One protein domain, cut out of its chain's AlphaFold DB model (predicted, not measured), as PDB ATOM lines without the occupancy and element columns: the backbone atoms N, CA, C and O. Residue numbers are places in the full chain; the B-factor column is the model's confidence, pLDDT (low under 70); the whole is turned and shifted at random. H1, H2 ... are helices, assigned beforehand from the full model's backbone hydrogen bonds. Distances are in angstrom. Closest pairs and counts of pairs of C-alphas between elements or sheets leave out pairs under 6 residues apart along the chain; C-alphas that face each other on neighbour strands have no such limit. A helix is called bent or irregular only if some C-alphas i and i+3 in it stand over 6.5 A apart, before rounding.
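This is residues 8 to 51 of the 136 residues of an uncharacterized protein of Nocardiopsis sp. NRRL B-16309 (UniProt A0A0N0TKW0). A helical hairpin, H1 and H2 side by side, is followed by a stretch with no named element, residues 36 to 51, which folds back along the side of H2 away from H1. The printed part has 44 residues with two named helices, H1 then H2, and no named strand; its class is all helix. It is compact, with a radius of gyration of the C-alphas of 10.3 A, and only just flat, spanning 29 by 19 by 10 A.

Find C-alpha 8 at (14.121, 64.106, 79.951); from there H1, residues 8 to 17, runs 16.2 A. H1 is neither bent nor irregular, but only just: C-alphas 14 and 17 are 6.2 A apart. H2, residues 21 to 35, runs 20.7 A to C-alpha 35 at (6.442, 71.489, 81.401).

Look at Ala 15 and Ala 24, where H1 and H2 touch: their C-alphas, the closest, are 5.6 A apart. The helices run opposite ways at a shallow tilt of 17 degrees. Every O i to N i+4 pair is within hydrogen-bond range in H2, and 4 of 6 in H1.

The C-alphas farthest apart, of Asn 17 and Ala 41, are 29.1 A apart. The link from H1 to H2 is tight, and the printed part has no cut. Residues 8 to 17 and residue 19 have pLDDT under 70.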
ATOM      1  N   SER A   8      14.979  64.661  81.003       55.75
ATOM      2  CA  SER A   8      14.121  64.106  79.951       55.75
ATOM      3  C   SER A   8      14.570  62.739  79.417       55.75
ATOM      4  O   SER A   8      13.731  61.911  79.069       55.75
ATOM      5  N   LEU A   9      15.878  62.472  79.367       55.78
ATOM      6  CA  LEU A   9      16.419  61.256  78.748       55.78
ATOM      7  C   LEU A   9      16.357  60.044  79.687       55.78
ATOM      8  O   LEU A   9      16.200  58.914  79.235       55.78
ATOM      9  N   VAL A  10      16.448  60.284  80.998       57.97
ATOM     10  CA  VAL A  10      16.370  59.234  82.025       57.97
ATOM     11  C   VAL A  10      14.930  58.730  82.168       57.97
ATOM     12  O   VAL A  10      14.708  57.525  82.245       57.97
ATOM     13  N   LEU A  11      13.947  59.633  82.110       59.38
ATOM     14  CA  LEU A  11      12.526  59.287  82.202       59.38
ATOM     15  C   LEU A  11      12.026  58.482  80.989       59.38
ATOM     16  O   LEU A  11      11.328  57.487  81.169       59.38
ATOM     17  N   MET A  12      12.434  58.833  79.761       61.28
ATOM     18  CA  MET A  12      12.047  58.066  78.563       61.28
ATOM     19  C   MET A  12      12.616  56.639  78.542       61.28
ATOM     20  O   MET A  12      11.956  55.730  78.039       61.28
ATOM     21  N   GLY A  13      13.817  56.427  79.090       60.72
ATOM     22  CA  GLY A  13      14.420  55.094  79.188       60.72
ATOM     23  C   GLY A  13      13.659  54.157  80.131       60.72
ATOM     24  O   GLY A  13      13.532  52.969  79.843       60.72
ATOM     25  N   LEU A  14      13.096  54.691  81.221       60.25
ATOM     26  CA  LEU A  14      12.352  53.909  82.216       60.25
ATOM     27  C   LEU A  14      10.994  53.417  81.693       60.25
ATOM     28  O   LEU A  14      10.605  52.286  81.976       60.25
ATOM     29  N   ALA A  15      10.306  54.207  80.864       61.12
ATOM     30  CA  ALA A  15       9.018  53.806  80.288       61.12
ATOM     31  C   ALA A  15       9.114  52.654  79.273       61.12
ATOM     32  O   ALA A  15       8.104  52.026  78.962       61.12
ATOM     33  N   HIS A  16      10.308  52.349  78.754       60.75
ATOM     34  CA  HIS A  16      10.494  51.292  77.757       60.75
ATOM     35  C   HIS A  16      10.226  49.880  78.304       60.75
ATOM     36  O   HIS A  16       9.831  49.007  77.537       60.75
ATOM     37  N   ASN A  17      10.422  49.661  79.607       65.69
ATOM     38  CA  ASN A  17      10.344  48.336  80.235       65.69
ATOM     39  C   ASN A  17       9.016  48.079  80.972       65.69
ATOM     40  O   ASN A  17       8.895  47.083  81.681       65.69
ATOM     41  N   LEU A  18       8.032  48.975  80.840       73.19
ATOM     42  CA  LEU A  18       6.730  48.834  81.495       73.19
ATOM     43  C   LEU A  18       5.754  48.004  80.638       73.19
ATOM     44  O   LEU A  18       5.776  48.139  79.411       73.19
ATOM     45  N   PRO A  19       4.852  47.213  81.254       68.88
ATOM     46  CA  PRO A  19       3.806  46.473  80.540       68.88
ATOM     47  C   PRO A  19       2.924  47.392  79.678       68.88
ATOM     48  O   PRO A  19       2.659  47.086  78.519       68.88
ATOM     49  N   ASP A  20       2.587  48.578  80.199       82.50
ATOM     50  CA  ASP A  20       1.838  49.635  79.504       82.50
ATOM     51  C   ASP A  20       2.754  50.715  78.913       82.50
ATOM     52  O   ASP A  20       2.548  51.923  79.065       82.50
ATOM     53  N   ARG A  21       3.796  50.287  78.198       82.69
ATOM     54  CA  ARG A  21       4.787  51.185  77.588       82.69
ATOM     55  C   ARG A  21       4.167  52.301  76.742       82.69
ATOM     56  O   ARG A  21       4.681  53.418  76.741       82.69
ATOM     57  N   ARG A  22       3.116  52.013  75.964       83.19
ATOM     58  CA  ARG A  22       2.495  53.020  75.078       83.19
ATOM     59  C   ARG A  22       1.873  54.151  75.888       83.19
ATOM     60  O   ARG A  22       2.151  55.307  75.582       83.19
ATOM     61  N   THR A  23       1.113  53.802  76.919       86.00
ATOM     62  CA  THR A  23       0.493  54.749  77.849       86.00
ATOM     63  C   THR A  23       1.562  55.521  78.609       86.00
ATOM     64  O   THR A  23       1.585  56.742  78.542       86.00
ATOM     65  N   ALA A  24       2.555  54.831  79.180       87.12
ATOM     66  CA  ALA A  24       3.649  55.481  79.902       87.12
ATOM     67  C   ALA A  24       4.437  56.477  79.029       87.12
ATOM     68  O   ALA A  24       4.823  57.551  79.486       87.12
ATOM     69  N   LEU A  25       4.674  56.151  77.753       88.25
ATOM     70  CA  LEU A  25       5.313  57.077  76.818       88.25
ATOM     71  C   LEU A  25       4.409  58.259  76.454       88.25
ATOM     72  O   LEU A  25       4.928  59.360  76.279       88.25
ATOM     73  N   ALA A  26       3.100  58.048  76.305       90.50
ATOM     74  CA  ALA A  26       2.157  59.135  76.068       90.50
ATOM     75  C   ALA A  26       2.122  60.093  77.267       90.50
ATOM     76  O   ALA A  26       2.348  61.284  77.081       90.50
ATOM     77  N   ASP A  27       1.995  59.571  78.487       90.94
ATOM     78  CA  ASP A  27       1.991  60.359  79.725       90.94
ATOM     79  C   ASP A  27       3.280  61.165  79.895       90.94
ATOM     80  O   ASP A  27       3.244  62.354  80.212       90.94
ATOM     81  N   LEU A  28       4.436  60.554  79.613       92.19
ATOM     82  CA  LEU A  28       5.721  61.253  79.644       92.19
ATOM     83  C   LEU A  28       5.800  62.387  78.622       92.19
ATOM     84  O   LEU A  28       6.332  63.454  78.935       92.19
ATOM     85  N   ARG A  29       5.304  62.177  77.397       93.94
ATOM     86  CA  ARG A  29       5.278  63.243  76.387       93.94
ATOM     87  C   ARG A  29       4.315  64.355  76.788       93.94
ATOM     88  O   ARG A  29       4.691  65.517  76.672       93.94
ATOM     89  N   THR A  30       3.144  64.012  77.318       93.75
ATOM     90  CA  THR A  30       2.175  64.974  77.857       93.75
ATOM     91  C   THR A  30       2.807  65.808  78.966       93.75
ATOM     92  O   THR A  30       2.795  67.034  78.889       93.75
ATOM     93  N   ALA A  31       3.452  65.172  79.947       93.12
ATOM     94  CA  ALA A  31       4.141  65.863  81.034       93.12
ATOM     95  C   ALA A  31       5.249  66.795  80.518       93.12
ATOM     96  O   ALA A  31       5.387  67.919  81.000       93.12
ATOM     97  N   LEU A  32       6.013  66.364  79.508       93.06
ATOM     98  CA  LEU A  32       7.028  67.204  78.873       93.06
ATOM     99  C   LEU A  32       6.408  68.413  78.158       93.06
ATOM    100  O   LEU A  32       6.926  69.516  78.299       93.06
ATOM    101  N   CYS A  33       5.313  68.219  77.420       94.06
ATOM    102  CA  CYS A  33       4.600  69.295  76.730       94.06
ATOM    103  C   CYS A  33       4.066  70.334  77.724       94.06
ATOM    104  O   CYS A  33       4.289  71.529  77.544       94.06
ATOM    105  N   LEU A  34       3.449  69.885  78.818       94.56
ATOM    106  CA  LEU A  34       2.978  70.772  79.882       94.56
ATOM    107  C   LEU A  34       4.139  71.532  80.540       94.56
ATOM    108  O   LEU A  34       4.044  72.735  80.762       94.56
ATOM    109  N   HIS A  35       5.264  70.859  80.800       94.56
ATOM    110  CA  HIS A  35       6.442  71.489  81.401       94.56
ATOM    111  C   HIS A  35       7.039  72.605  80.531       94.56
ATOM    112  O   HIS A  35       7.520  73.602  81.064       94.56
ATOM    113  N   ILE A  36       7.000  72.456  79.204       90.81
ATOM    114  CA  ILE A  36       7.477  73.483  78.263       90.81
ATOM    115  C   ILE A  36       6.388  74.504  77.882       90.81
ATOM    116  O   ILE A  36       6.621  75.323  76.997       90.81
ATOM    117  N   GLY A  37       5.226  74.472  78.544       94.12
ATOM    118  CA  GLY A  37       4.169  75.476  78.398       94.12
ATOM    119  C   GLY A  37       3.240  75.285  77.196       94.12
ATOM    120  O   GLY A  37       2.661  76.259  76.726       94.12
ATOM    121  N   VAL A  38       3.101  74.063  76.674       95.50
ATOM    122  CA  VAL A  38       2.108  73.756  75.629       95.50
ATOM    123  C   VAL A  38       0.709  73.744  76.244       95.50
ATOM    124  O   VAL A  38       0.505  73.133  77.295       95.50
ATOM    125  N   ASP A  39      -0.254  74.379  75.572       96.25
ATOM    126  CA  ASP A  39      -1.664  74.316  75.961       96.25
ATOM    127  C   ASP A  39      -2.164  72.864  75.917       96.25
ATOM    128  O   ASP A  39      -1.889  72.118  74.976       96.25
ATOM    129  N   MET A  40      -2.932  72.462  76.925       95.12
ATOM    130  CA  MET A  40      -3.538  71.136  76.987       95.12
ATOM    131  C   MET A  40      -4.410  70.830  75.759       95.12
ATOM    132  O   MET A  40      -4.422  69.689  75.302       95.12
ATOM    133  N   ALA A  41      -5.082  71.833  75.181       95.88
ATOM    134  CA  ALA A  41      -5.886  71.687  73.962       95.88
ATOM    135  C   ALA A  41      -5.051  71.357  72.705       95.88
ATOM    136  O   ALA A  41      -5.583  70.869  71.699       95.88
ATOM    137  N   ASP A  42      -3.741  71.597  72.767       96.19
ATOM    138  CA  ASP A  42      -2.779  71.295  71.713       96.19
ATOM    139  C   ASP A  42      -1.990  70.008  71.963       96.19
ATOM    140  O   ASP A  42      -1.127  69.661  71.163       96.19
ATOM    141  N   ILE A  43      -2.276  69.254  73.023       96.75
ATOM    142  CA  ILE A  43      -1.636  67.957  73.262       96.75
ATOM    143  C   ILE A  43      -2.580  66.850  72.793       96.75
ATOM    144  O   ILE A  43      -3.725  66.764  73.223       96.75
ATOM    145  N   ASP A  44      -2.099  65.972  71.913       94.50
ATOM    146  CA  ASP A  44      -2.854  64.791  71.487       94.50
ATOM    147  C   ASP A  44      -2.985  63.803  72.661       94.50
ATOM    148  O   ASP A  44      -1.977  63.204  73.050       94.50
ATOM    149  N   PRO A  45      -4.192  63.576  73.212       90.56
ATOM    150  CA  PRO A  45      -4.361  62.795  74.436       90.56
ATOM    151  C   PRO A  45      -3.991  61.318  74.258       90.56
ATOM    152  O   PRO A  45      -3.648  60.653  75.229       90.56
ATOM    153  N   ALA A  46      -4.028  60.791  73.029       91.31
ATOM    154  CA  ALA A  46      -3.710  59.388  72.770       91.31
ATOM    155  C   ALA A  46      -2.200  59.123  72.658       91.31
ATOM    156  O   ALA A  46      -1.740  58.006  72.901       91.31
ATOM    157  N   SER A  47      -1.418  60.121  72.236       90.50
ATOM    158  CA  SER A  47       0.009  59.948  71.934       90.50
ATOM    159  C   SER A  47       0.943  60.806  72.789       90.50
ATOM    160  O   SER A  47       2.145  60.519  72.849       90.50
ATOM    161  N   GLY A  48       0.401  61.845  73.427       93.25
ATOM    162  CA  GLY A  48       1.113  62.894  74.149       93.25
ATOM    163  C   GLY A  48       1.888  63.859  73.249       93.25
ATOM    164  O   GLY A  48       2.679  64.655  73.749       93.25
ATOM    165  N   TYR A  49       1.735  63.783  71.921       94.12
ATOM    166  CA  TYR A  49       2.449  64.679  71.009       94.12
ATOM    167  C   TYR A  49       1.877  66.095  71.027       94.12
ATOM    168  O   TYR A  49       0.663  66.290  70.992       94.12
ATOM    169  N   ASN A  50       2.782  67.070  70.979       96.38
ATOM    170  CA  ASN A  50       2.458  68.471  70.755       96.38
ATOM    171  C   ASN A  50       1.899  68.677  69.332       96.38
ATOM    172  O   ASN A  50       2.511  68.260  68.346       96.38
ATOM    173  N   ARG A  51       0.733  69.313  69.240       96.38
ATOM    174  CA  ARG A  51      -0.007  69.662  68.018       96.38
ATOM    175  C   ARG A  51      -0.197  71.170  67.858       96.38
ATOM    176  O   ARG A  51      -1.037  71.576  67.059       96.38
TER     177      ARG A  51